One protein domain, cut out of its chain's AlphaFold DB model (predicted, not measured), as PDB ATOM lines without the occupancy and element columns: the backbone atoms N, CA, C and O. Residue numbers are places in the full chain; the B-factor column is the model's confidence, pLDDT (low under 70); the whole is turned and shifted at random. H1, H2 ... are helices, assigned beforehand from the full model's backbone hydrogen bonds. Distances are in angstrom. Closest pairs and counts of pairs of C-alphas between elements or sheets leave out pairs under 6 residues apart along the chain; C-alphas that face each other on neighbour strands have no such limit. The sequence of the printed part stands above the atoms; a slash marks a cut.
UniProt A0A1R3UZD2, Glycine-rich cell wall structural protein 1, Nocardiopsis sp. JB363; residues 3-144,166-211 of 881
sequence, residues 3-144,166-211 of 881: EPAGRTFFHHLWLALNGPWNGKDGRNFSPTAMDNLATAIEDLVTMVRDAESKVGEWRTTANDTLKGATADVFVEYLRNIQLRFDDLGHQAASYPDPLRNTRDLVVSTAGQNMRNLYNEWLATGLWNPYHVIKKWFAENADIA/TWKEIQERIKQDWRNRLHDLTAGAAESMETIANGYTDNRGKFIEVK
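AT A GLANCE: This is residues 3 to 144 and 166 to 211 of the 881 residues of the protein "Glycine-rich cell wall structural protein 1" of Nocardiopsis sp. JB363 (UniProt A0A1R3UZD2). Look for a long rod: a loosely joined up-and-down bundle of four helices, H2, H3, H4 and H7, each running against the one before it in the chain, with H7 along most of its length. H1 folds against residues 32 to 47 of H2; at one end of the rod H5 turns steeply from H7 and residues 138 to 144 stick out, while the long loop of residues 19 to 30 lies at the other end. The printed part has 188 residues with seven named helices, H1 to H7 in chain order, and no named strand; its class is all helix. The whole is loose, with a radius of gyration of the C-alphas of 21.1 A and spans of 78 by 28 by 23 A.

HOW THE PARTS SIT: Start with H7, residues 166 to 211. Its residues 185 to 203 alone touch H4, residues 97 to 123, closest at the C-alphas of Ala 110 and Ser 192, 5.0 A apart; the two run opposite ways at a shallow tilt of 6 degrees. H4 in turn touches H3, residues 68 to 92, in a hairpin at a shallow tilt of 22 degrees, with the C-alphas of Gly 89 and Val 107 closest at 5.6 A. H3 and H7 are apart. H2, residues 31 to 65, forms a hairpin with H3, but they touch with residues 58 to 62 of H2 and 70 to 71 of H3 alone; the closest C-alphas, of Ala 62 and Thr 70, are 5.8 A apart. H2 is close to H7 but not clearly touching, at 7.3 A between the C-alphas of Asn 63 and Lys 175. H1, residues 3 to 18, makes a hairpin with H2, with the C-alphas of Ala 16 and Ala 33 closest at 4.1 A. Residues 174 to 178 of H7 alone touch H5, residues 129 to 139, with the C-alphas of Ile 133 and Ile 174 closest at 7.0 A; the tilt of 67 degrees is steep, only just short of about perpendicular. H6, residues 141 to 144, touches no helix and meets H5 only through their link. Every O i to N i+4 pair is within hydrogen-bond range in H1, H2, H3 and H5, against 21 of 23 in H4 and 39 of 42 in H7; H6 is too short for such a pair.

IN THESE COORDINATES: Find C-alpha 166 at (-50.121, -26.415, -63.545); from there H7 runs 68.7 A to C-alpha 211 at (1.567, -2.515, -25.110). H2 measures 50.8 A, H4 36.7 A, H3 36.2 A and H1 21.7 A, beginning at C-alpha 3 at (-19.094, -31.643, -29.580).

THE WHOLE: The C-alphas of Lys 24 and Ala 144, 78.3 A apart, are the two farthest from each other. Residues 145 to 165 are not printed, and C-alphas 144 and 166 are 11.8 A apart across this cut. Of the links printed whole, H1 to H2 is long and the others are tight. The mean pLDDT of the printed part is 70.8, and 70 residues are under 70, among them 54 to 75, 85 to 95 and 203 to 211.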
ATOM      1  N   GLU A   3     -19.870 -31.627 -30.820       54.56
ATOM      2  CA  GLU A   3     -19.094 -31.643 -29.580       54.56
ATOM      3  C   GLU A   3     -17.619 -31.229 -29.741       54.56
ATOM      4  O   GLU A   3     -17.147 -30.511 -28.863       54.56
ATOM      5  N   PRO A   4     -16.879 -31.613 -30.804       65.56
ATOM      6  CA  PRO A   4     -15.432 -31.401 -30.823       65.56
ATOM      7  C   PRO A   4     -15.033 -29.928 -30.978       65.56
ATOM      8  O   PRO A   4     -14.385 -29.388 -30.089       65.56
ATOM      9  N   ALA A   5     -15.451 -29.250 -32.055       68.50
ATOM     10  CA  ALA A   5     -15.027 -27.873 -32.348       68.50
ATOM     11  C   ALA A   5     -15.530 -26.866 -31.301       68.50
ATOM     12  O   ALA A   5     -14.777 -26.007 -30.843       68.50
ATOM     13  N   GLY A   6     -16.777 -27.029 -30.843       70.94
ATOM     14  CA  GLY A   6     -17.332 -26.216 -29.763       70.94
ATOM     15  C   GLY A   6     -16.574 -26.408 -28.447       70.94
ATOM     16  O   GLY A   6     -16.235 -25.427 -27.790       70.94
ATOM     17  N   ARG A   7     -16.250 -27.654 -28.066       76.38
ATOM     18  CA  ARG A   7     -15.448 -27.914 -26.858       76.38
ATOM     19  C   ARG A   7     -14.058 -27.307 -26.955       76.38
ATOM     20  O   ARG A   7     -13.603 -26.745 -25.965       76.38
ATOM     21  N   THR A   8     -13.406 -27.391 -28.113       79.44
ATOM     22  CA  THR A   8     -12.065 -26.828 -28.323       79.44
ATOM     23  C   THR A   8     -12.084 -25.304 -28.197       79.44
ATOM     24  O   THR A   8     -11.321 -24.762 -27.396       79.44
ATOM     25  N   PHE A   9     -13.057 -24.635 -28.831       84.75
ATOM     26  CA  PHE A   9     -13.289 -23.196 -28.673       84.75
ATOM     27  C   PHE A   9     -13.443 -22.793 -27.203       84.75
ATOM     28  O   PHE A   9     -12.702 -21.949 -26.693       84.75
ATOM     29  N   PHE A  10     -14.393 -23.417 -26.498       78.38
ATOM     30  CA  PHE A  10     -14.671 -23.076 -25.104       78.38
ATOM     31  C   PHE A  10     -13.506 -23.430 -24.181       78.38
ATOM     32  O   PHE A  10     -13.274 -22.728 -23.201       78.38
ATOM     33  N   HIS A  11     -12.736 -24.471 -24.497       84.69
ATOM     34  CA  HIS A  11     -11.540 -24.833 -23.751       84.69
ATOM     35  C   HIS A  11     -10.446 -23.770 -23.885       84.69
ATOM     36  O   HIS A  11      -9.929 -23.300 -22.869       84.69
ATOM     37  N   HIS A  12     -10.127 -23.335 -25.106       83.88
ATOM     38  CA  HIS A  12      -9.133 -22.287 -25.333       83.88
ATOM     39  C   HIS A  12      -9.591 -20.936 -24.782       83.88
ATOM     40  O   HIS A  12      -8.804 -20.238 -24.143       83.88
ATOM     41  N   LEU A  13     -10.878 -20.607 -24.910       82.69
ATOM     42  CA  LEU A  13     -11.454 -19.411 -24.304       82.69
ATOM     43  C   LEU A  13     -11.352 -19.468 -22.773       82.69
ATOM     44  O   LEU A  13     -10.876 -18.527 -22.142       82.69
ATOM     45  N   TRP A  14     -11.715 -20.594 -22.159       85.94
ATOM     46  CA  TRP A  14     -11.596 -20.787 -20.717       85.94
ATOM     47  C   TRP A  14     -10.141 -20.676 -20.240       85.94
ATOM     48  O   TRP A  14      -9.876 -20.017 -19.232       85.94
ATOM     49  N   LEU A  15      -9.186 -21.255 -20.974       83.00
ATOM     50  CA  LEU A  15      -7.755 -21.158 -20.677       83.00
ATOM     51  C   LEU A  15      -7.201 -19.738 -20.864       83.00
ATOM     52  O   LEU A  15      -6.301 -19.329 -20.129       83.00
ATOM     53  N   ALA A  16      -7.718 -18.983 -21.831       81.50
ATOM     54  CA  ALA A  16      -7.368 -17.583 -22.032       81.50
ATOM     55  C   ALA A  16      -7.840 -16.721 -20.857       81.50
ATOM     56  O   ALA A  16      -7.086 -15.901 -20.329       81.50
ATOM     57  N   LEU A  17      -9.073 -16.950 -20.405       78.62
ATOM     58  CA  LEU A  17      -9.714 -16.157 -19.359       78.62
ATOM     59  C   LEU A  17      -9.189 -16.497 -17.955       78.62
ATOM     60  O   LEU A  17      -9.061 -15.606 -17.115       78.62
ATOM     61  N   ASN A  18      -8.827 -17.760 -17.710       83.75
ATOM     62  CA  ASN A  18      -8.304 -18.234 -16.421       83.75
ATOM     63  C   ASN A  18      -6.769 -18.329 -16.368       83.75
ATOM     64  O   ASN A  18      -6.202 -18.742 -15.353       83.75
ATOM     65  N   GLY A  19      -6.084 -17.953 -17.449       85.19
ATOM     66  CA  GLY A  19      -4.630 -17.932 -17.509       85.19
ATOM     67  C   GLY A  19      -4.011 -16.968 -16.484       85.19
ATOM     68  O   GLY A  19      -4.639 -15.994 -16.061       85.19
ATOM     69  N   PRO A  20      -2.755 -17.203 -16.057       75.00
ATOM     70  CA  PRO A  20      -2.096 -16.356 -15.072       75.00
ATOM     71  C   PRO A  20      -1.969 -14.916 -15.586       75.00
ATOM     72  O   PRO A  20      -1.474 -14.671 -16.687       75.00
ATOM     73  N   TRP A  21      -2.387 -13.955 -14.767       75.69
ATOM     74  CA  TRP A  21      -2.221 -12.529 -15.029       75.69
ATOM     75  C   TRP A  21      -0.801 -12.117 -14.640       75.69
ATOM     76  O   TRP A  21      -0.430 -12.144 -13.464       75.69
ATOM     77  N   ASN A  22       0.018 -11.738 -15.621       61.47
ATOM     78  CA  ASN A  22       1.394 -11.324 -15.365       61.47
ATOM     79  C   ASN A  22       1.447  -9.814 -15.113       61.47
ATOM     80  O   ASN A  22       1.642  -9.007 -16.018       61.47
ATOM     81  N   GLY A  23       1.305  -9.429 -13.845       60.75
ATOM     82  CA  GLY A  23       1.587  -8.073 -13.383       60.75
ATOM     83  C   GLY A  23       1.119  -7.840 -11.951       60.75
ATOM     84  O   GLY A  23       0.022  -8.250 -11.585       60.75
ATOM     85  N   LYS A  24       1.922  -7.122 -11.148       56.81
ATOM     86  CA  LYS A  24       1.551  -6.680  -9.783       56.81
ATOM     87  C   LYS A  24       0.267  -5.837  -9.734       56.81
ATOM     88  O   LYS A  24      -0.296  -5.654  -8.661       56.81
ATOM     89  N   ASP A  25      -0.190  -5.379 -10.893       61.38
ATOM     90  CA  ASP A  25      -1.313  -4.470 -11.058       61.38
ATOM     91  C   ASP A  25      -2.559  -5.155 -11.643       61.38
ATOM     92  O   ASP A  25      -3.561  -4.478 -11.846       61.38
ATOM     93  N   GLY A  26      -2.500  -6.456 -11.970       63.28
ATOM     94  CA  GLY A  26      -3.640  -7.198 -12.535       63.28
ATOM     95  C   GLY A  26      -4.125  -6.694 -13.900       63.28
ATOM     96  O   GLY A  26      -5.275  -6.912 -14.251       63.28
ATOM     97  N   ARG A  27      -3.283  -5.979 -14.661       63.31
ATOM     98  CA  ARG A  27      -3.695  -5.272 -15.891       63.31
ATOM     99  C   ARG A  27      -3.245  -5.907 -17.208       63.31
ATOM    100  O   ARG A  27      -3.727  -5.481 -18.249       63.31
ATOM    101  N   ASN A  28      -2.372  -6.917 -17.178       73.62
ATOM    102  CA  ASN A  28      -1.819  -7.526 -18.390       73.62
ATOM    103  C   ASN A  28      -2.061  -9.041 -18.416       73.62
ATOM    104  O   ASN A  28      -1.668  -9.758 -17.489       73.62
ATOM    105  N   PHE A  29      -2.653  -9.520 -19.510       72.88
ATOM    106  CA  PHE A  29      -2.713 -10.943 -19.837       72.88
ATOM    107  C   PHE A  29      -1.294 -11.502 -20.007       72.88
ATOM    108  O   PHE A  29      -0.415 -10.840 -20.570       72.88
ATOM    109  N   SER A  30      -1.050 -12.722 -19.517       85.50
ATOM    110  CA  SER A  30       0.185 -13.429 -19.869       85.50
ATOM    111  C   SER A  30       0.222 -13.725 -21.374       85.50
ATOM    112  O   SER A  30      -0.834 -13.833 -21.999       85.50
ATOM    113  N   PRO A  31       1.418 -13.884 -21.974       81.19
ATOM    114  CA  PRO A  31       1.547 -14.339 -23.360       81.19
ATOM    115  C   PRO A  31       0.708 -15.591 -23.646       81.19
ATOM    116  O   PRO A  31      -0.069 -15.593 -24.586       81.19
ATOM    117  N   THR A  32       0.728 -16.571 -22.737       82.19
ATOM    118  CA  THR A  32      -0.074 -17.799 -22.833       82.19
ATOM    119  C   THR A  32      -1.582 -17.540 -22.868       82.19
ATOM    120  O   THR A  32      -2.293 -18.190 -23.621       82.19
ATOM    121  N   ALA A  33      -2.088 -16.584 -22.083       78.56
ATOM    122  CA  ALA A  33      -3.503 -16.217 -22.131       78.56
ATOM    123  C   ALA A  33      -3.889 -15.569 -23.474       78.56
ATOM    124  O   ALA A  33      -4.984 -15.804 -23.973       78.56
ATOM    125  N   MET A  34      -2.982 -14.792 -24.076       77.75
ATOM    126  CA  MET A  34      -3.194 -14.198 -25.402       77.75
ATOM    127  C   MET A  34      -3.124 -15.243 -26.522       77.75
ATOM    128  O   MET A  34      -3.912 -15.156 -27.458       77.75
ATOM    129  N   ASP A  35      -2.230 -16.227 -26.414       79.75
ATOM    130  CA  ASP A  35      -2.131 -17.331 -27.377       79.75
ATOM    131  C   ASP A  35      -3.396 -18.199 -27.330       79.75
ATOM    132  O   ASP A  35      -4.010 -18.444 -28.360       79.75
ATOM    133  N   ASN A  36      -3.867 -18.551 -26.128       80.62
ATOM    134  CA  ASN A  36      -5.132 -19.272 -25.953       80.62
ATOM    135  C   ASN A  36      -6.331 -18.477 -26.496       80.62
ATOM    136  O   ASN A  36      -7.252 -19.059 -27.062       80.62
ATOM    137  N   LEU A  37      -6.327 -17.146 -26.350       79.69
ATOM    138  CA  LEU A  37      -7.379 -16.302 -26.917       79.69
ATOM    139  C   LEU A  37      -7.344 -16.345 -28.449       79.69
ATOM    140  O   LEU A  37      -8.392 -16.473 -29.074       79.69
ATOM    141  N   ALA A  38      -6.154 -16.255 -29.048       77.31
ATOM    142  CA  ALA A  38      -5.977 -16.354 -30.493       77.31
ATOM    143  C   ALA A  38      -6.453 -17.712 -31.032       77.31
ATOM    144  O   ALA A  38      -7.202 -17.738 -32.003       77.31
ATOM    145  N   THR A  39      -6.111 -18.815 -30.360       81.25
ATOM    146  CA  THR A  39      -6.578 -20.159 -30.734       81.25
ATOM    147  C   THR A  39      -8.093 -20.300 -30.599       81.25
ATOM    148  O   THR A  39      -8.735 -20.820 -31.503       81.25
ATOM    149  N   ALA A  40      -8.701 -19.750 -29.542       78.62
ATOM    150  CA  ALA A  40     -10.160 -19.720 -29.430       78.62
ATOM    151  C   ALA A  40     -10.803 -18.976 -30.616       78.62
ATOM    152  O   ALA A  40     -11.843 -19.365 -31.131       78.62
ATOM    153  N   ILE A  41     -10.184 -17.909 -31.113       74.25
ATOM    154  CA  ILE A  41     -10.723 -17.188 -32.271       74.25
ATOM    155  C   ILE A  41     -10.616 -18.017 -33.553       74.25
ATOM    156  O   ILE A  41     -11.547 -18.016 -34.353       74.25
ATOM    157  N   GLU A  42      -9.520 -18.747 -33.746       73.81
ATOM    158  CA  GLU A  42      -9.365 -19.667 -34.882       73.81
ATOM    159  C   GLU A  42     -10.385 -20.816 -34.829       73.81
ATOM    160  O   GLU A  42     -10.991 -21.151 -35.852       73.81
ATOM    161  N   ASP A  43     -10.657 -21.354 -33.637       75.62
ATOM    162  CA  ASP A  43     -11.696 -22.366 -33.423       75.62
ATOM    163  C   ASP A  43     -13.097 -21.815 -33.724       75.62
ATOM    164  O   ASP A  43     -13.911 -22.494 -34.349       75.62
ATOM    165  N   LEU A  44     -13.381 -20.567 -33.329       76.62
ATOM    166  CA  LEU A  44     -14.643 -19.889 -33.634       76.62
ATOM    167  C   LEU A  44     -14.827 -19.703 -35.144       76.62
ATOM    168  O   LEU A  44     -15.890 -20.015 -35.672       76.62
ATOM    169  N   VAL A  45     -13.794 -19.234 -35.850       69.69
ATOM    170  CA  VAL A  45     -13.826 -19.083 -37.316       69.69
ATOM    171  C   VAL A  45     -14.040 -20.435 -38.000       69.69
ATOM    172  O   VAL A  45     -14.800 -20.523 -38.961       69.69
ATOM    173  N   THR A  46     -13.411 -21.495 -37.494       74.62
ATOM    174  CA  THR A  46     -13.596 -22.861 -38.006       74.62
ATOM    175  C   THR A  46     -15.027 -23.344 -37.779       74.62
ATOM    176  O   THR A  46     -15.664 -23.817 -38.713       74.62
ATOM    177  N   MET A  47     -15.583 -23.123 -36.583       76.69
ATOM    178  CA  MET A  47     -16.976 -23.452 -36.271       76.69
ATOM    179  C   MET A  47     -17.963 -22.709 -37.185       76.69
ATOM    180  O   MET A  47     -18.957 -23.296 -37.606       76.69
ATOM    181  N   VAL A  48     -17.690 -21.442 -37.519       68.94
ATOM    182  CA  VAL A  48     -18.510 -20.654 -38.458       68.94
ATOM    183  C   VAL A  48     -18.403 -21.189 -39.892       68.94
ATOM    184  O   VAL A  48     -19.413 -21.281 -40.578       68.94
ATOM    185  N   ARG A  49     -17.222 -21.614 -40.350       67.06
ATOM    186  CA  ARG A  49     -17.072 -22.220 -41.688       67.06
ATOM    187  C   ARG A  49     -17.745 -23.587 -41.800       67.06
ATOM    188  O   ARG A  49     -18.384 -23.877 -42.809       67.06
ATOM    189  N   ASP A  50     -17.641 -24.412 -40.762       69.81
ATOM    190  CA  ASP A  50     -18.326 -25.708 -40.707       69.81
ATOM    191  C   ASP A  50     -19.847 -25.522 -40.696       69.81
ATOM    192  O   ASP A  50     -20.577 -26.249 -41.371       69.81
ATOM    193  N   ALA A  51     -20.322 -24.502 -39.975       64.88
ATOM    194  CA  ALA A  51     -21.709 -24.070 -39.996       64.88
ATOM    195  C   ALA A  51     -22.171 -23.667 -41.400       64.88
ATOM    196  O   ALA A  51     -23.181 -24.179 -41.873       64.88
ATOM    197  N   GLU A  52     -21.430 -22.796 -42.089       61.56
ATOM    198  CA  GLU A  52     -21.731 -22.382 -43.467       61.56
ATOM    199  C   GLU A  52     -21.792 -23.580 -44.425       61.56
ATOM    200  O   GLU A  52     -22.734 -23.699 -45.212       61.56
ATOM    201  N   SER A  53     -20.835 -24.508 -44.318       72.12
ATOM    202  CA  SER A  53     -20.798 -25.740 -45.112       72.12
ATOM    203  C   SER A  53     -22.044 -26.604 -44.881       72.12
ATOM    204  O   SER A  53     -22.721 -27.005 -45.831       72.12
ATOM    205  N   LYS A  54     -22.423 -26.815 -43.614       67.44
ATOM    206  CA  LYS A  54     -23.612 -27.597 -43.248       67.44
ATOM    207  C   LYS A  54     -24.916 -26.920 -43.633       67.44
ATOM    208  O   LYS A  54     -25.836 -27.598 -44.079       67.44
ATOM    209  N   VAL A  55     -24.988 -25.595 -43.548       62.69
ATOM    210  CA  VAL A  55     -26.112 -24.830 -44.097       62.69
ATOM    211  C   VAL A  55     -26.199 -25.020 -45.614       62.69
ATOM    212  O   VAL A  55     -27.302 -25.159 -46.136       62.69
ATOM    213  N   GLY A  56     -25.073 -25.107 -46.328       64.12
ATOM    214  CA  GLY A  56     -25.033 -25.470 -47.750       64.12
ATOM    215  C   GLY A  56     -25.570 -26.879 -48.041       64.12
ATOM    216  O   GLY A  56     -26.387 -27.056 -48.951       64.12
ATOM    217  N   GLU A  57     -25.177 -27.873 -47.241       69.50
ATOM    218  CA  GLU A  57     -25.701 -29.244 -47.328       69.50
ATOM    219  C   GLU A  57     -27.211 -29.288 -47.048       69.50
ATOM    220  O   GLU A  57     -27.981 -29.792 -47.865       69.50
ATOM    221  N   TRP A  58     -27.663 -28.691 -45.939       64.19
ATOM    222  CA  TRP A  58     -29.077 -28.642 -45.560       64.19
ATOM    223  C   TRP A  58     -29.920 -27.868 -46.561       64.19
ATOM    224  O   TRP A  58     -31.029 -28.292 -46.873       64.19
ATOM    225  N   ARG A  59     -29.391 -26.775 -47.121       57.91
ATOM    226  CA  ARG A  59     -30.019 -26.056 -48.231       57.91
ATOM    227  C   ARG A  59     -30.247 -27.003 -49.401       57.91
ATOM    228  O   ARG A  59     -31.340 -27.011 -49.950       57.91
ATOM    229  N   THR A  60     -29.264 -27.828 -49.752       64.06
ATOM    230  CA  THR A  60     -29.380 -28.808 -50.844       64.06
ATOM    231  C   THR A  60     -30.437 -29.873 -50.528       64.06
ATOM    232  O   THR A  60     -31.370 -30.058 -51.304       64.06
ATOM    233  N   THR A  61     -30.394 -30.487 -49.344       58.50
ATOM    234  CA  THR A  61     -31.360 -31.521 -48.930       58.50
ATOM    235  C   THR A  61     -32.795 -30.999 -48.787       58.50
ATOM    236  O   THR A  61     -33.755 -31.661 -49.196       58.50
ATOM    237  N   ALA A  62     -32.972 -29.804 -48.223       56.16
ATOM    238  CA  ALA A  62     -34.281 -29.182 -48.060       56.16
ATOM    239  C   ALA A  62     -34.879 -28.743 -49.406       56.16
ATOM    240  O   ALA A  62     -36.083 -28.904 -49.626       56.16
ATOM    241  N   ASN A  63     -34.034 -28.253 -50.327       53.94
ATOM    242  CA  ASN A  63     -34.431 -27.914 -51.696       53.94
ATOM    243  C   ASN A  63     -35.022 -29.119 -52.437       53.94
ATOM    244  O   ASN A  63     -35.996 -28.963 -53.182       53.94
ATOM    245  N   ASP A  64     -34.462 -30.305 -52.213       50.47
ATOM    246  CA  ASP A  64     -34.878 -31.516 -52.915       50.47
ATOM    247  C   ASP A  64     -36.158 -32.126 -52.334       50.47
ATOM    248  O   ASP A  64     -36.946 -32.730 -53.066       50.47
ATOM    249  N   THR A  65     -36.417 -31.937 -51.036       54.66
ATOM    250  CA  THR A  65     -37.441 -32.721 -50.329       54.66
ATOM    251  C   THR A  65     -38.659 -31.938 -49.837       54.66
ATOM    252  O   THR A  65     -39.678 -32.575 -49.572       54.66
ATOM    253  N   LEU A  66     -38.623 -30.595 -49.740       50.19
ATOM    254  CA  LEU A  66     -39.718 -29.774 -49.166       50.19
ATOM    255  C   LEU A  66     -40.210 -30.272 -47.785       50.19
ATOM    256  O   LEU A  66     -41.332 -29.972 -47.368       50.19
ATOM    257  N   LYS A  67     -39.404 -31.058 -47.064       55.78
ATOM    258  CA  LYS A  67     -39.790 -31.609 -45.765       55.78
ATOM    259  C   LYS A  67     -39.631 -30.516 -44.711       55.78
ATOM    260  O   LYS A  67     -38.523 -30.035 -44.488       55.78
ATOM    261  N   GLY A  68     -40.736 -30.142 -44.059       51.91
ATOM    262  CA  GLY A  68     -40.771 -29.126 -42.992       51.91
ATOM    263  C   GLY A  68     -39.731 -29.356 -41.889       51.91
ATOM    264  O   GLY A  68     -39.148 -28.394 -41.405       51.91
ATOM    265  N   ALA A  69     -39.376 -30.617 -41.632       51.50
ATOM    266  CA  ALA A  69     -38.344 -31.006 -40.676       51.50
ATOM    267  C   ALA A  69     -36.987 -30.304 -40.889       51.50
ATOM    268  O   ALA A  69     -36.310 -29.979 -39.921       51.50
ATOM    269  N   THR A  70     -36.569 -30.023 -42.130       54.34
ATOM    270  CA  THR A  70     -35.280 -29.343 -42.359       54.34
ATOM    271  C   THR A  70     -35.352 -27.844 -42.059       54.34
ATOM    272  O   THR A  70     -34.347 -27.253 -41.671       54.34
ATOM    273  N   ALA A  71     -36.534 -27.231 -42.195       58.03
ATOM    274  CA  ALA A  71     -36.748 -25.860 -41.746       58.03
ATOM    275  C   ALA A  71     -36.698 -25.799 -40.215       58.03
ATOM    276  O   ALA A  71     -35.948 -24.988 -39.691       58.03
ATOM    277  N   ASP A  72     -37.381 -26.705 -39.513       60.06
ATOM    278  CA  ASP A  72     -37.392 -26.746 -38.043       60.06
ATOM    279  C   ASP A  72     -35.986 -26.976 -37.455       60.06
ATOM    280  O   ASP A  72     -35.566 -26.269 -36.540       60.06
ATOM    281  N   VAL A  73     -35.191 -27.874 -38.049       66.12
ATOM    282  CA  VAL A  73     -33.779 -28.076 -37.665       66.12
ATOM    283  C   VAL A  73     -32.949 -26.803 -37.872       66.12
ATOM    284  O   VAL A  73     -32.110 -26.462 -37.038       66.12
ATOM    285  N   PHE A  74     -33.184 -26.068 -38.961       67.38
ATOM    286  CA  PHE A  74     -32.483 -24.812 -39.230       67.38
ATOM    287  C   PHE A  74     -32.897 -23.688 -38.262       67.38
ATOM    288  O   PHE A  74     -32.053 -22.907 -37.828       67.38
ATOM    289  N   VAL A  75     -34.168 -23.632 -37.859       67.00
ATOM    290  CA  VAL A  75     -34.676 -22.710 -36.824       67.00
ATOM    291  C   VAL A  75     -34.008 -22.956 -35.498       67.00
ATOM    292  O   VAL A  75     -33.507 -22.022 -34.873       67.00
ATOM    293  N   GLU A  76     -33.988 -24.216 -35.086       71.69
ATOM    294  CA  GLU A  76     -33.404 -24.617 -33.819       71.69
ATOM    295  C   GLU A  76     -31.894 -24.363 -33.824       71.69
ATOM    296  O   GLU A  76     -31.307 -23.931 -32.831       71.69
ATOM    297  N   TYR A  77     -31.253 -24.518 -34.981       70.38
ATOM    298  CA  TYR A  77     -29.864 -24.140 -35.182       70.38
ATOM    299  C   TYR A  77     -29.621 -22.626 -35.014       70.38
ATOM    300  O   TYR A  77     -28.738 -22.227 -34.250       70.38
ATOM    301  N   LEU A  78     -30.422 -21.771 -35.661       70.44
ATOM    302  CA  LEU A  78     -30.318 -20.311 -35.525       70.44
ATOM    303  C   LEU A  78     -30.592 -19.845 -34.089       70.44
ATOM    304  O   LEU A  78     -29.882 -18.977 -33.575       70.44
ATOM    305  N   ARG A  79     -31.568 -20.464 -33.416       74.12
ATOM    306  CA  ARG A  79     -31.877 -20.227 -32.001       74.12
ATOM    307  C   ARG A  79     -30.696 -20.592 -31.105       74.12
ATOM    308  O   ARG A  79     -30.315 -19.805 -30.242       74.12
ATOM    309  N   ASN A  80     -30.064 -21.738 -31.339       71.31
ATOM    310  CA  ASN A  80     -28.879 -22.162 -30.594       71.31
ATOM    311  C   ASN A  80     -27.683 -21.221 -30.798       71.31
ATOM    312  O   ASN A  80     -26.962 -20.931 -29.842       71.31
ATOM    313  N   ILE A  81     -27.480 -20.707 -32.015       71.44
ATOM    314  CA  ILE A  81     -26.477 -19.663 -32.268       71.44
ATOM    315  C   ILE A  81     -26.806 -18.402 -31.462       71.44
ATOM    316  O   ILE A  81     -25.928 -17.866 -30.785       71.44
ATOM    317  N   GLN A  82     -28.061 -17.946 -31.499       72.81
ATOM    318  CA  GLN A  82     -28.503 -16.767 -30.755       72.81
ATOM    319  C   GLN A  82     -28.248 -16.922 -29.248       72.81
ATOM    320  O   GLN A  82     -27.633 -16.045 -28.645       72.81
ATOM    321  N   LEU A  83     -28.660 -18.046 -28.652       72.06
ATOM    322  CA  LEU A  83     -28.470 -18.320 -27.224       72.06
ATOM    323  C   LEU A  83     -26.990 -18.313 -26.827       72.06
ATOM    324  O   LEU A  83     -26.631 -17.785 -25.777       72.06
ATOM    325  N   ARG A  84     -26.108 -18.834 -27.688       70.62
ATOM    326  CA  ARG A  84     -24.656 -18.802 -27.455       70.62
ATOM    327  C   ARG A  84     -24.076 -17.392 -27.534       70.62
ATOM    328  O   ARG A  84     -23.177 -17.076 -26.759       70.62
ATOM    329  N   PHE A  85     -24.570 -16.541 -28.433       69.31
ATOM    330  CA  PHE A  85     -24.167 -15.131 -28.471       69.31
ATOM    331  C   PHE A  85     -24.662 -14.356 -27.247       69.31
ATOM    332  O   PHE A  85     -23.913 -13.536 -26.710       69.31
ATOM    333  N   ASP A  86     -25.880 -14.638 -26.782       66.56
ATOM    334  CA  ASP A  86     -26.435 -14.040 -25.568       66.56
ATOM    335  C   ASP A  86     -25.612 -14.458 -24.327       66.56
ATOM    336  O   ASP A  86     -25.194 -13.588 -23.557       66.56
ATOM    337  N   ASP A  87     -25.272 -15.746 -24.180       69.88
ATOM    338  CA  ASP A  87     -24.399 -16.261 -23.110       69.88
ATOM    339  C   ASP A  87     -22.983 -15.658 -23.172       69.88
ATOM    340  O   ASP A  87     -22.471 -15.145 -22.172       69.88
ATOM    341  N   LEU A  88     -22.375 -15.596 -24.361       63.44
ATOM    342  CA  LEU A  88     -21.081 -14.934 -24.555       63.44
ATOM    343  C   LEU A  88     -21.140 -13.459 -24.125       63.44
ATOM    344  O   LEU A  88     -20.207 -12.957 -23.495       63.44
ATOM    345  N   GLY A  89     -22.243 -12.770 -24.421       68.75
ATOM    346  CA  GLY A  89     -22.495 -11.403 -23.976       68.75
ATOM    347  C   GLY A  89     -22.574 -11.257 -22.457       68.75
ATOM    348  O   GLY A  89     -21.998 -10.316 -21.900       68.75
ATOM    349  N   HIS A  90     -23.234 -12.203 -21.784       69.12
ATOM    350  CA  HIS A  90     -23.357 -12.242 -20.325       69.12
ATOM    351  C   HIS A  90     -22.011 -12.529 -19.658       69.12
ATOM    352  O   HIS A  90     -21.612 -11.816 -18.736       69.12
ATOM    353  N   GLN A  91     -21.254 -13.501 -20.168       66.19
ATOM    354  CA  GLN A  91     -19.903 -13.788 -19.690       66.19
ATOM    355  C   GLN A  91     -18.985 -12.577 -19.898       66.19
ATOM    356  O   GLN A  91     -18.271 -12.166 -18.977       66.19
ATOM    357  N   ALA A  92     -19.068 -11.933 -21.068       60.50
ATOM    358  CA  ALA A  92     -18.308 -10.734 -21.404       60.50
ATOM    359  C   ALA A  92     -18.638  -9.520 -20.505       60.50
ATOM    360  O   ALA A  92     -17.802  -8.628 -20.340       60.50
ATOM    361  N   ALA A  93     -19.829  -9.471 -19.894       62.19
ATOM    362  CA  ALA A  93     -20.253  -8.378 -19.017       62.19
ATOM    363  C   ALA A  93     -19.430  -8.269 -17.720       62.19
ATOM    364  O   ALA A  93     -19.416  -7.209 -17.095       62.19
ATOM    365  N   SER A  94     -18.714  -9.330 -17.343       67.94
ATOM    366  CA  SER A  94     -17.875  -9.369 -16.143       67.94
ATOM    367  C   SER A  94     -16.489  -8.715 -16.302       67.94
ATOM    368  O   SER A  94     -15.774  -8.563 -15.308       67.94
ATOM    369  N   TYR A  95     -16.098  -8.292 -17.515       56.69
ATOM    370  CA  TYR A  95     -14.725  -7.856 -17.815       56.69
ATOM    371  C   TYR A  95     -14.533  -6.323 -17.936       56.69
ATOM    372  O   TYR A  95     -15.490  -5.588 -18.187       56.69
ATOM    373  N   PRO A  96     -13.289  -5.809 -17.774       73.38
ATOM    374  CA  PRO A  96     -12.977  -4.373 -17.813       73.38
ATOM    375  C   PRO A  96     -13.210  -3.686 -19.175       73.38
ATOM    376  O   PRO A  96     -13.207  -4.320 -20.230       73.38
ATOM    377  N   ASP A  97     -13.306  -2.351 -19.144       69.19
ATOM    378  CA  ASP A  97     -13.749  -1.455 -20.231       69.19
ATOM    379  C   ASP A  97     -13.200  -1.684 -21.664       69.19
ATOM    380  O   ASP A  97     -13.955  -1.451 -22.607       69.19
ATOM    381  N   PRO A  98     -11.957  -2.146 -21.917       58.31
ATOM    382  CA  PRO A  98     -11.480  -2.358 -23.291       58.31
ATOM    383  C   PRO A  98     -12.235  -3.459 -24.049       58.31
ATOM    384  O   PRO A  98     -12.401  -3.363 -25.262       58.31
ATOM    385  N   LEU A  99     -12.723  -4.483 -23.339       60.41
ATOM    386  CA  LEU A  99     -13.530  -5.562 -23.920       60.41
ATOM    387  C   LEU A  99     -15.003  -5.165 -24.067       60.41
ATOM    388  O   LEU A  99     -15.742  -5.802 -24.813       60.41
ATOM    389  N   ARG A 100     -15.416  -4.072 -23.418       68.44
ATOM    390  CA  ARG A 100     -16.786  -3.558 -23.438       68.44
ATOM    391  C   ARG A 100     -17.211  -3.079 -24.824       68.44
ATOM    392  O   ARG A 100     -18.332  -3.343 -25.223       68.44
ATOM    393  N   ASN A 101     -16.309  -2.458 -25.586       70.81
ATOM    394  CA  ASN A 101     -16.607  -2.001 -26.950       70.81
ATOM    395  C   ASN A 101     -16.765  -3.172 -27.931       70.81
ATOM    396  O   ASN A 101     -17.653  -3.151 -28.776       70.81
ATOM    397  N   THR A 102     -15.926  -4.207 -27.807       65.50
ATOM    398  CA  THR A 102     -16.051  -5.432 -28.611       65.50
ATOM    399  C   THR A 102     -17.304  -6.212 -28.218       65.50
ATOM    400  O   THR A 102     -18.030  -6.673 -29.090       65.50
ATOM    401  N   ARG A 103     -17.613  -6.292 -26.917       70.75
ATOM    402  CA  ARG A 103     -18.873  -6.835 -26.392       70.75
ATOM    403  C   ARG A 103     -20.076  -6.103 -26.966       70.75
ATOM    404  O   ARG A 103     -20.974  -6.751 -27.478       70.75
ATOM    405  N   ASP A 104     -20.104  -4.778 -26.878       73.88
ATOM    406  CA  ASP A 104     -21.242  -3.986 -27.342       73.88
ATOM    407  C   ASP A 104     -21.447  -4.178 -28.849       73.88
ATOM    408  O   ASP A 104     -22.582  -4.264 -29.299       73.88
ATOM    409  N   LEU A 105     -20.375  -4.363 -29.619       72.94
ATOM    410  CA  LEU A 105     -20.469  -4.689 -31.038       72.94
ATOM    411  C   LEU A 105     -20.987  -6.117 -31.300       72.94
ATOM    412  O   LEU A 105     -21.874  -6.297 -32.125       72.94
ATOM    413  N   VAL A 106     -20.473  -7.130 -30.597       70.25
ATOM    414  CA  VAL A 106     -20.893  -8.534 -30.781       70.25
ATOM    415  C   VAL A 106     -22.333  -8.745 -30.308       70.25
ATOM    416  O   VAL A 106     -23.155  -9.301 -31.030       70.25
ATOM    417  N   VAL A 107     -22.656  -8.262 -29.112       72.31
ATOM    418  CA  VAL A 107     -23.963  -8.459 -28.478       72.31
ATOM    419  C   VAL A 107     -25.021  -7.570 -29.117       72.31
ATOM    420  O   VAL A 107     -26.106  -8.057 -29.428       72.31
ATOM    421  N   SER A 108     -24.735  -6.277 -29.328       75.38
ATOM    422  CA  SER A 108     -25.756  -5.392 -29.896       75.38
ATOM    423  C   SER A 108     -25.906  -5.591 -31.395       75.38
ATOM    424  O   SER A 108     -27.033  -5.677 -31.847       75.38
ATOM    425  N   THR A 109     -24.832  -5.744 -32.171       75.06
ATOM    426  CA  THR A 109     -24.988  -5.804 -33.629       75.06
ATOM    427  C   THR A 109     -25.368  -7.203 -34.092       75.06
ATOM    428  O   THR A 109     -26.409  -7.374 -34.713       75.06
ATOM    429  N   ALA A 110     -24.584  -8.230 -33.763       71.94
ATOM    430  CA  ALA A 110     -24.865  -9.571 -34.277       71.94
ATOM    431  C   ALA A 110     -26.015 -10.260 -33.541       71.94
ATOM    432  O   ALA A 110     -26.870 -10.864 -34.183       71.94
ATOM    433  N   GLY A 111     -26.081 -10.114 -32.214       78.00
ATOM    434  CA  GLY A 111     -27.195 -10.635 -31.422       78.00
ATOM    435  C   GLY A 111     -28.541 -10.041 -31.848       78.00
ATOM    436  O   GLY A 111     -29.494 -10.785 -32.077       78.00
ATOM    437  N   GLN A 112     -28.626  -8.715 -32.032       77.94
ATOM    438  CA  GLN A 112     -29.874  -8.084 -32.479       77.94
ATOM    439  C   GLN A 112     -30.178  -8.372 -33.946       77.94
ATOM    440  O   GLN A 112     -31.340  -8.602 -34.259       77.94
ATOM    441  N   ASN A 113     -29.182  -8.415 -34.836       76.25
ATOM    442  CA  ASN A 113     -29.424  -8.760 -36.238       76.25
ATOM    443  C   ASN A 113     -29.954 -10.190 -36.379       76.25
ATOM    444  O   ASN A 113     -30.971 -10.389 -37.035       76.25
ATOM    445  N   MET A 114     -29.345 -11.167 -35.701       74.31
ATOM    446  CA  MET A 114     -29.825 -12.555 -35.707       74.31
ATOM    447  C   MET A 114     -31.221 -12.676 -35.097       74.31
ATOM    448  O   MET A 114     -32.078 -13.351 -35.660       74.31
ATOM    449  N   ARG A 115     -31.482 -11.972 -33.990       79.38
ATOM    450  CA  ARG A 115     -32.807 -11.933 -33.359       79.38
ATOM    451  C   ARG A 115     -33.857 -11.286 -34.266       79.38
ATOM    452  O   ARG A 115     -34.973 -11.783 -34.348       79.38
ATOM    453  N   ASN A 116     -33.513 -10.206 -34.964       80.69
ATOM    454  CA  ASN A 116     -34.406  -9.534 -35.907       80.69
ATOM    455  C   ASN A 116     -34.695 -10.418 -37.120       80.69
ATOM    456  O   ASN A 116     -35.856 -10.559 -37.480       80.69
ATOM    457  N   LEU A 117     -33.676 -11.063 -37.691       74.44
ATOM    458  CA  LEU A 117     -33.824 -12.008 -38.801       74.44
ATOM    459  C   LEU A 117     -34.691 -13.209 -38.407       74.44
ATOM    460  O   LEU A 117     -35.600 -13.586 -39.142       74.44
ATOM    461  N   TYR A 118     -34.450 -13.775 -37.224       76.75
ATOM    462  CA  TYR A 118     -35.247 -14.863 -36.667       76.75
ATOM    463  C   TYR A 118     -36.708 -14.447 -36.456       76.75
ATOM    464  O   TYR A 118     -37.625 -15.125 -36.917       76.75
ATOM    465  N   ASN A 119     -36.933 -13.299 -35.813       81.94
ATOM    466  CA  ASN A 119     -38.272 -12.781 -35.550       81.94
ATOM    467  C   ASN A 119     -39.009 -12.394 -36.834       81.94
ATOM    468  O   ASN A 119     -40.206 -12.643 -36.936       81.94
ATOM    469  N   GLU A 120     -38.324 -11.813 -37.819       79.62
ATOM    470  CA  GLU A 120     -38.900 -11.499 -39.127       79.62
ATOM    471  C   GLU A 120     -39.324 -12.783 -39.842       79.62
ATOM    472  O   GLU A 120     -40.449 -12.883 -40.334       79.62
ATOM    473  N   TRP A 121     -38.467 -13.804 -39.817       77.25
ATOM    474  CA  TRP A 121     -38.765 -15.103 -40.395       77.25
ATOM    475  C   TRP A 121     -39.952 -15.793 -39.697       77.25
ATOM    476  O   TRP A 121     -40.887 -16.220 -40.382       77.25
ATOM    477  N   LEU A 122     -40.008 -15.798 -38.359       76.62
ATOM    478  CA  LEU A 122     -41.165 -16.288 -37.597       76.62
ATOM    479  C   LEU A 122     -42.444 -15.496 -37.898       76.62
ATOM    480  O   LEU A 122     -43.491 -16.092 -38.161       76.62
ATOM    481  N   ALA A 123     -42.364 -14.163 -37.906       79.31
ATOM    482  CA  ALA A 123     -43.496 -13.270 -38.139       79.31
ATOM    483  C   ALA A 123     -44.098 -13.438 -39.538       79.31
ATOM    484  O   ALA A 123     -45.285 -13.181 -39.745       79.31
ATOM    485  N   THR A 124     -43.316 -13.916 -40.511       78.25
ATOM    486  CA  THR A 124     -43.867 -14.237 -41.829       78.25
ATOM    487  C   THR A 124     -44.827 -15.435 -41.805       78.25
ATOM    488  O   THR A 124     -45.635 -15.576 -42.727       78.25
ATOM    489  N   GLY A 125     -44.745 -16.297 -40.782       77.56
ATOM    490  CA  GLY A 125     -45.439 -17.585 -40.705       77.56
ATOM    491  C   GLY A 125     -44.917 -18.619 -41.707       77.56
ATOM    492  O   GLY A 125     -45.462 -19.710 -41.793       77.56
ATOM    493  N   LEU A 126     -43.880 -18.294 -42.486       65.31
ATOM    494  CA  LEU A 126     -43.406 -19.089 -43.629       65.31
ATOM    495  C   LEU A 126     -42.435 -20.204 -43.248       65.31
ATOM    496  O   LEU A 126     -41.974 -20.937 -44.120       65.31
ATOM    497  N   TRP A 127     -42.159 -20.342 -41.956       72.31
ATOM    498  CA  TRP A 127     -41.446 -21.472 -41.380       72.31
ATOM    499  C   TRP A 127     -42.164 -22.795 -41.626       72.31
ATOM    500  O   TRP A 127     -41.533 -23.819 -41.862       72.31
ATOM    501  N   ASN A 128     -43.493 -22.738 -41.687       72.75
ATOM    502  CA  ASN A 128     -44.322 -23.872 -42.026       72.75
ATOM    503  C   ASN A 128     -44.657 -23.857 -43.535       72.75
ATOM    504  O   ASN A 128     -45.337 -22.931 -44.003       72.75
ATOM    505  N   PRO A 129     -44.275 -24.895 -44.306       64.62
ATOM    506  CA  PRO A 129     -44.632 -25.029 -45.720       64.62
ATOM    507  C   PRO A 129     -46.135 -24.861 -45.986       64.62
ATOM    508  O   PRO A 129     -46.531 -24.287 -47.001       64.62
ATOM    509  N   TYR A 130     -46.991 -25.283 -45.048       69.25
ATOM    510  CA  TYR A 130     -48.440 -25.097 -45.118       69.25
ATOM    511  C   TYR A 130     -48.843 -23.620 -45.178       69.25
ATOM    512  O   TYR A 130     -49.715 -23.238 -45.959       69.25
ATOM    513  N   HIS A 131     -48.196 -22.764 -44.388       71.62
ATOM    514  CA  HIS A 131     -48.457 -21.329 -44.386       71.62
ATOM    515  C   HIS A 131     -47.941 -20.651 -45.657       71.62
ATOM    516  O   HIS A 131     -48.620 -19.757 -46.162       71.62
ATOM    517  N   VAL A 132     -46.814 -21.106 -46.220       72.31
ATOM    518  CA  VAL A 132     -46.327 -20.654 -47.538       72.31
ATOM    519  C   VAL A 132     -47.360 -20.967 -48.615       72.31
ATOM    520  O   VAL A 132     -47.772 -20.077 -49.356       72.31
ATOM    521  N   ILE A 133     -47.843 -22.212 -48.650       71.44
ATOM    522  CA  ILE A 133     -48.877 -22.664 -49.585       71.44
ATOM    523  C   ILE A 133     -50.160 -21.836 -49.399       71.44
ATOM    524  O   ILE A 133     -50.709 -21.304 -50.364       71.44
ATOM    525  N   LYS A 134     -50.624 -21.665 -48.157       74.69
ATOM    526  CA  LYS A 134     -51.844 -20.914 -47.826       74.69
ATOM    527  C   LYS A 134     -51.741 -19.432 -48.192       74.69
ATOM    528  O   LYS A 134     -52.689 -18.881 -48.750       74.69
ATOM    529  N   LYS A 135     -50.606 -18.788 -47.904       76.12
ATOM    530  CA  LYS A 135     -50.337 -17.386 -48.254       76.12
ATOM    531  C   LYS A 135     -50.254 -17.210 -49.765       76.12
ATOM    532  O   LYS A 135     -50.919 -16.327 -50.294       76.12
ATOM    533  N   TRP A 136     -49.544 -18.097 -50.461       77.31
ATOM    534  CA  TRP A 136     -49.485 -18.099 -51.921       77.31
ATOM    535  C   TRP A 136     -50.886 -18.208 -52.533       77.31
ATOM    536  O   TRP A 136     -51.228 -17.435 -53.427       77.31
ATOM    537  N   PHE A 137     -51.742 -19.095 -52.014       75.62
ATOM    538  CA  PHE A 137     -53.136 -19.193 -52.459       75.62
ATOM    539  C   PHE A 137     -53.946 -17.928 -52.172       75.62
ATOM    540  O   PHE A 137     -54.748 -17.532 -53.014       75.62
ATOM    541  N   ALA A 138     -53.745 -17.283 -51.022       76.38
ATOM    542  CA  ALA A 138     -54.418 -16.031 -50.686       76.38
ATOM    543  C   ALA A 138     -53.983 -14.876 -51.608       76.38
ATOM    544  O   ALA A 138     -54.825 -14.118 -52.082       76.38
ATOM    545  N   GLU A 139     -52.688 -14.778 -51.914       78.31
ATOM    546  CA  GLU A 139     -52.106 -13.739 -52.773       78.31
ATOM    547  C   GLU A 139     -52.415 -13.954 -54.260       78.31
ATOM    548  O   GLU A 139     -52.546 -12.995 -55.017       78.31
ATOM    549  N   ASN A 140     -52.581 -15.210 -54.687       71.88
ATOM    550  CA  ASN A 140     -52.901 -15.574 -56.070       71.88
ATOM    551  C   ASN A 140     -54.385 -15.952 -56.247       71.88
ATOM    552  O   ASN A 140     -54.768 -16.481 -57.295       71.88
ATOM    553  N   ALA A 141     -55.244 -15.655 -55.264       67.69
ATOM    554  CA  ALA A 141     -56.678 -15.938 -55.325       67.69
ATOM    555  C   ALA A 141     -57.341 -15.289 -56.555       67.69
ATOM    556  O   ALA A 141     -58.248 -15.872 -57.148       67.69
ATOM    557  N   ASP A 142     -56.833 -14.146 -57.023       59.91
ATOM    558  CA  ASP A 142     -57.323 -13.499 -58.243       59.91
ATOM    559  C   ASP A 142     -57.063 -14.338 -59.513       59.91
ATOM    560  O   ASP A 142     -57.924 -14.393 -60.396       59.91
ATOM    561  N   ILE A 143     -55.960 -15.095 -59.571       55.31
ATOM    562  CA  ILE A 143     -55.667 -16.060 -60.649       55.31
ATOM    563  C   ILE A 143     -56.627 -17.256 -60.569       55.31
ATOM    564  O   ILE A 143     -57.141 -17.707 -61.594       55.31
ATOM    565  N   ALA A 144     -56.963 -17.716 -59.359       52.16
ATOM    566  CA  ALA A 144     -57.979 -18.752 -59.160       52.16
ATOM    567  C   ALA A 144     -59.384 -18.278 -59.585       52.16
ATOM    568  O   ALA A 144     -60.188 -19.062 -60.093       52.16
ATOM    569  N   THR A 166     -49.749 -27.504 -64.463       74.88
ATOM    570  CA  THR A 166     -50.121 -26.415 -63.545       74.88
ATOM    571  C   THR A 166     -49.693 -26.724 -62.113       74.88
ATOM    572  O   THR A 166     -49.199 -25.844 -61.418       74.88
ATOM    573  N   TRP A 167     -49.822 -27.978 -61.669       76.81
ATOM    574  CA  TRP A 167     -49.357 -28.363 -60.335       76.81
ATOM    575  C   TRP A 167     -47.835 -28.276 -60.213       76.81
ATOM    576  O   TRP A 167     -47.324 -27.743 -59.230       76.81
ATOM    577  N   LYS A 168     -47.113 -28.719 -61.248       79.31
ATOM    578  CA  LYS A 168     -45.654 -28.606 -61.310       79.31
ATOM    579  C   LYS A 168     -45.192 -27.145 -61.268       79.31
ATOM    580  O   LYS A 168     -44.283 -26.826 -60.512       79.31
ATOM    581  N   GLU A 169     -45.836 -26.251 -62.017       78.25
ATOM    582  CA  GLU A 169     -45.527 -24.812 -62.003       78.25
ATOM    583  C   GLU A 169     -45.788 -24.166 -60.635       78.25
ATOM    584  O   GLU A 169     -44.966 -23.385 -60.154       78.25
ATOM    585  N   ILE A 170     -46.900 -24.511 -59.975       77.38
ATOM    586  CA  ILE A 170     -47.216 -24.025 -58.622       77.38
ATOM    587  C   ILE A 170     -46.167 -24.519 -57.623       77.38
ATOM    588  O   ILE A 170     -45.648 -23.731 -56.835       77.38
ATOM    589  N   GLN A 171     -45.818 -25.805 -57.685       79.50
ATOM    590  CA  GLN A 171     -44.805 -26.400 -56.824       79.50
ATOM    591  C   GLN A 171     -43.437 -25.733 -57.016       79.50
ATOM    592  O   GLN A 171     -42.801 -25.367 -56.030       79.50
ATOM    593  N   GLU A 172     -42.993 -25.525 -58.258       81.25
ATOM    594  CA  GLU A 172     -41.718 -24.854 -58.546       81.25
ATOM    595  C   GLU A 172     -41.707 -23.396 -58.077       81.25
ATOM    596  O   GLU A 172     -40.702 -22.923 -57.546       81.25
ATOM    597  N   ARG A 173     -42.835 -22.686 -58.181       75.81
ATOM    598  CA  ARG A 173     -42.941 -21.303 -57.699       75.81
ATOM    599  C   ARG A 173     -42.895 -21.216 -56.172       75.81
ATOM    600  O   ARG A 173     -42.205 -20.352 -55.641       75.81
ATOM    601  N   ILE A 174     -43.554 -22.139 -55.470       78.19
ATOM    602  CA  ILE A 174     -43.494 -22.240 -54.002       78.19
ATOM    603  C   ILE A 174     -42.075 -22.591 -53.541       78.19
ATOM    604  O   ILE A 174     -41.556 -21.956 -52.624       78.19
ATOM    605  N   LYS A 175     -41.413 -23.543 -54.214       79.62
ATOM    606  CA  LYS A 175     -39.998 -23.856 -53.970       79.62
ATOM    607  C   LYS A 175     -39.108 -22.638 -54.195       79.62
ATOM    608  O   LYS A 175     -38.215 -22.387 -53.395       79.62
ATOM    609  N   GLN A 176     -39.331 -21.872 -55.263       80.50
ATOM    610  CA  GLN A 176     -38.548 -20.672 -55.554       80.50
ATOM    611  C   GLN A 176     -38.713 -19.594 -54.478       80.50
ATOM    612  O   GLN A 176     -37.712 -19.051 -54.015       80.50
ATOM    613  N   ASP A 177     -39.944 -19.309 -54.054       76.12
ATOM    614  CA  ASP A 177     -40.202 -18.316 -53.007       76.12
ATOM    615  C   ASP A 177     -39.585 -18.732 -51.668       76.12
ATOM    616  O   ASP A 177     -39.009 -17.902 -50.964       76.12
ATOM    617  N   TRP A 178     -39.654 -20.023 -51.332       80.44
ATOM    618  CA  TRP A 178     -38.997 -20.566 -50.146       80.44
ATOM    619  C   TRP A 178     -37.465 -20.459 -50.245       80.44
ATOM    620  O   TRP A 178     -36.824 -19.967 -49.316       80.44
ATOM    621  N   ARG A 179     -36.878 -20.802 -51.404       79.06
ATOM    622  CA  ARG A 179     -35.434 -20.666 -51.681       79.06
ATOM    623  C   ARG A 179     -34.929 -19.237 -51.528       79.06
ATOM    624  O   ARG A 179     -33.878 -19.038 -50.924       79.06
ATOM    625  N   ASN A 180     -35.655 -18.262 -52.069       80.06
ATOM    626  CA  ASN A 180     -35.273 -16.850 -51.988       80.06
ATOM    627  C   ASN A 180     -35.246 -16.374 -50.527       80.06
ATOM    628  O   ASN A 180     -34.305 -15.715 -50.105       80.06
ATOM    629  N   ARG A 181     -36.229 -16.782 -49.720       75.12
ATOM    630  CA  ARG A 181     -36.309 -16.385 -48.306       75.12
ATOM    631  C   ARG A 181     -35.264 -17.064 -47.432       75.12
ATOM    632  O   ARG A 181     -34.720 -16.430 -46.533       75.12
ATOM    633  N   LEU A 182     -34.966 -18.339 -47.695       77.25
ATOM    634  CA  LEU A 182     -33.855 -19.021 -47.035       77.25
ATOM    635  C   LEU A 182     -32.527 -18.336 -47.378       77.25
ATOM    636  O   LEU A 182     -31.699 -18.135 -46.495       77.25
ATOM    637  N   HIS A 183     -32.348 -17.931 -48.640       79.75
ATOM    638  CA  HIS A 183     -31.175 -17.179 -49.074       79.75
ATOM    639  C   HIS A 183     -31.020 -15.855 -48.310       79.75
ATOM    640  O   HIS A 183     -29.941 -15.601 -47.779       79.75
ATOM    641  N   ASP A 184     -32.084 -15.057 -48.182       78.12
ATOM    642  CA  ASP A 184     -32.051 -13.784 -47.444       78.12
ATOM    643  C   ASP A 184     -31.643 -13.980 -45.974       78.12
ATOM    644  O   ASP A 184     -30.810 -13.243 -45.444       78.12
ATOM    645  N   LEU A 185     -32.161 -15.033 -45.332       74.88
ATOM    646  CA  LEU A 185     -31.810 -15.395 -43.959       74.88
ATOM    647  C   LEU A 185     -30.336 -15.808 -43.830       74.88
ATOM    648  O   LEU A 185     -29.641 -15.357 -42.919       74.88
ATOM    649  N   THR A 186     -29.827 -16.616 -44.768       74.00
ATOM    650  CA  THR A 186     -28.404 -16.993 -44.790       74.00
ATOM    651  C   THR A 186     -27.484 -15.804 -45.072       74.00
ATOM    652  O   THR A 186     -26.429 -15.698 -44.453       74.00
ATOM    653  N   ALA A 187     -27.891 -14.880 -45.946       79.00
ATOM    654  CA  ALA A 187     -27.128 -13.676 -46.257       79.00
ATOM    655  C   ALA A 187     -27.040 -12.737 -45.043       79.00
ATOM    656  O   ALA A 187     -25.953 -12.271 -44.712       79.00
ATOM    657  N   GLY A 188     -28.148 -12.529 -44.324       77.50
ATOM    658  CA  GLY A 188     -28.154 -11.715 -43.106       77.50
ATOM    659  C   GLY A 188     -27.327 -12.321 -41.962       77.50
ATOM    660  O   GLY A 188     -26.669 -11.595 -41.207       77.50
ATOM    661  N   ALA A 189     -27.306 -13.653 -41.848       72.69
ATOM    662  CA  ALA A 189     -26.434 -14.349 -40.903       72.69
ATOM    663  C   ALA A 189     -24.947 -14.169 -41.262       72.69
ATOM    664  O   ALA A 189     -24.142 -13.838 -40.388       72.69
ATOM    665  N   ALA A 190     -24.589 -14.313 -42.542       74.19
ATOM    666  CA  ALA A 190     -23.225 -14.102 -43.030       74.19
ATOM    667  C   ALA A 190     -22.750 -12.651 -42.819       74.19
ATOM    668  O   ALA A 190     -21.665 -12.435 -42.284       74.19
ATOM    669  N   GLU A 191     -23.585 -11.652 -43.129       77.56
ATOM    670  CA  GLU A 191     -23.279 -10.229 -42.903       77.56
ATOM    671  C   GLU A 191     -23.053  -9.920 -41.410       77.56
ATOM    672  O   GLU A 191     -22.159  -9.151 -41.036       77.56
ATOM    673  N   SER A 192     -23.825 -10.562 -40.528       73.19
ATOM    674  CA  SER A 192     -23.658 -10.429 -39.077       73.19
ATOM    675  C   SER A 192     -22.323 -11.015 -38.605       73.19
ATOM    676  O   SER A 192     -21.627 -10.389 -37.798       73.19
ATOM    677  N   MET A 193     -21.926 -12.173 -39.138       70.94
ATOM    678  CA  MET A 193     -20.632 -12.802 -38.846       70.94
ATOM    679  C   MET A 193     -19.457 -11.983 -39.391       70.94
ATOM    680  O   MET A 193     -18.468 -11.776 -38.685       70.94
ATOM    681  N   GLU A 194     -19.575 -11.449 -40.606       76.25
ATOM    682  CA  GLU A 194     -18.575 -10.560 -41.200       76.25
ATOM    683  C   GLU A 194     -18.409  -9.277 -40.372       76.25
ATOM    684  O   GLU A 194     -17.288  -8.847 -40.088       76.25
ATOM    685  N   THR A 195     -19.511  -8.700 -39.891       76.81
ATOM    686  CA  THR A 195     -19.487  -7.522 -39.014       76.81
ATOM    687  C   THR A 195     -18.750  -7.803 -37.701       76.81
ATOM    688  O   THR A 195     -17.950  -6.975 -37.252       76.81
ATOM    689  N   ILE A 196     -18.957  -8.981 -37.098       71.62
ATOM    690  CA  ILE A 196     -18.200  -9.418 -35.913       71.62
ATOM    691  C   ILE A 196     -16.710  -9.547 -36.243       71.62
ATOM    692  O   ILE A 196     -15.868  -9.030 -35.503       71.62
ATOM    693  N   ALA A 197     -16.377 -10.218 -37.346       70.12
ATOM    694  CA  ALA A 197     -15.000 -10.470 -37.755       70.12
ATOM    695  C   ALA A 197     -14.231  -9.164 -38.029       70.12
ATOM    696  O   ALA A 197     -13.100  -8.989 -37.557       70.12
ATOM    697  N   ASN A 198     -14.863  -8.212 -38.717       75.00
ATOM    698  CA  ASN A 198     -14.304  -6.887 -38.987       75.00
ATOM    699  C   ASN A 198     -14.144  -6.080 -37.695       75.00
ATOM    700  O   ASN A 198     -13.072  -5.539 -37.421       75.00
ATOM    701  N   GLY A 199     -15.159  -6.102 -36.832       76.31
ATOM    702  CA  GLY A 199     -15.107  -5.493 -35.509       76.31
ATOM    703  C   GLY A 199     -13.970  -6.000 -34.628       76.31
ATOM    704  O   GLY A 199     -13.322  -5.230 -33.909       76.31
ATOM    705  N   TYR A 200     -13.701  -7.301 -34.686       64.62
ATOM    706  CA  TYR A 200     -12.578  -7.904 -33.986       64.62
ATOM    707  C   TYR A 200     -11.237  -7.466 -34.593       64.62
ATOM    708  O   TYR A 200     -10.336  -7.035 -33.869       64.62
ATOM    709  N   THR A 201     -11.123  -7.512 -35.921       70.50
ATOM    710  CA  THR A 201      -9.914  -7.128 -36.666       70.50
ATOM    711  C   THR A 201      -9.529  -5.667 -36.417       70.50
ATOM    712  O   THR A 201      -8.373  -5.382 -36.098       70.50
ATOM    713  N   ASP A 202     -10.502  -4.755 -36.433       74.31
ATOM    714  CA  ASP A 202     -10.299  -3.324 -36.184       74.31
ATOM    715  C   ASP A 202      -9.841  -3.022 -34.751       74.31
ATOM    716  O   ASP A 202      -9.105  -2.063 -34.493       74.31
ATOM    717  N   ASN A 203     -10.263  -3.843 -33.787       65.88
ATOM    718  CA  ASN A 203      -9.862  -3.679 -32.394       65.88
ATOM    719  C   ASN A 203      -8.568  -4.438 -32.056       65.88
ATOM    720  O   ASN A 203      -7.867  -4.029 -31.127       65.88
ATOM    721  N   ARG A 204      -8.169  -5.447 -32.848       61.53
ATOM    722  CA  ARG A 204      -6.892  -6.176 -32.713       61.53
ATOM    723  C   ARG A 204      -5.688  -5.232 -32.655       61.53
ATOM    724  O   ARG A 204      -4.826  -5.400 -31.795       61.53
ATOM    725  N   GLY A 205      -5.654  -4.207 -33.508       60.34
ATOM    726  CA  GLY A 205      -4.583  -3.202 -33.514       60.34
ATOM    727  C   GLY A 205      -4.513  -2.384 -32.219       60.34
ATOM    728  O   GLY A 205      -3.428  -2.144 -31.692       60.34
ATOM    729  N   LYS A 206      -5.669  -2.045 -31.636       63.06
ATOM    730  CA  LYS A 206      -5.756  -1.285 -30.376       63.06
ATOM    731  C   LYS A 206      -5.299  -2.113 -29.174       63.06
ATOM    732  O   LYS A 206      -4.671  -1.576 -28.265       63.06
ATOM    733  N   PHE A 207      -5.547  -3.426 -29.184       50.69
ATOM    734  CA  PHE A 207      -5.015  -4.339 -28.165       50.69
ATOM    735  C   PHE A 207      -3.480  -4.430 -28.201       50.69
ATOM    736  O   PHE A 207      -2.850  -4.649 -27.163       50.69
ATOM    737  N   ILE A 208      -2.869  -4.231 -29.373       50.41
ATOM    738  CA  ILE A 208      -1.411  -4.230 -29.553       50.41
ATOM    739  C   ILE A 208      -0.809  -2.867 -29.163       50.41
ATOM    740  O   ILE A 208       0.224  -2.829 -28.496       50.41
ATOM    741  N   GLU A 209      -1.465  -1.751 -29.493       44.53
ATOM    742  CA  GLU A 209      -0.968  -0.388 -29.228       44.53
ATOM    743  C   GLU A 209      -0.884  -0.050 -27.725       44.53
ATOM    744  O   GLU A 209       0.079   0.582 -27.282       44.53
ATOM    745  N   VAL A 210      -1.790  -0.588 -26.893       46.69
ATOM    746  CA  VAL A 210      -1.717  -0.469 -25.420       46.69
ATOM    747  C   VAL A 210      -0.407  -1.044 -24.846       46.69
ATOM    748  O   VAL A 210       0.048  -0.590 -23.793       46.69
ATOM    749  N   LYS A 211       0.252  -1.994 -25.531       45.41
ATOM    750  CA  LYS A 211       1.567  -2.515 -25.110       45.41
ATOM    751  C   LYS A 211       2.727  -1.563 -25.427       45.41
ATOM    752  O   LYS A 211       3.732  -1.610 -24.719       45.41
TER     753      LYS A 211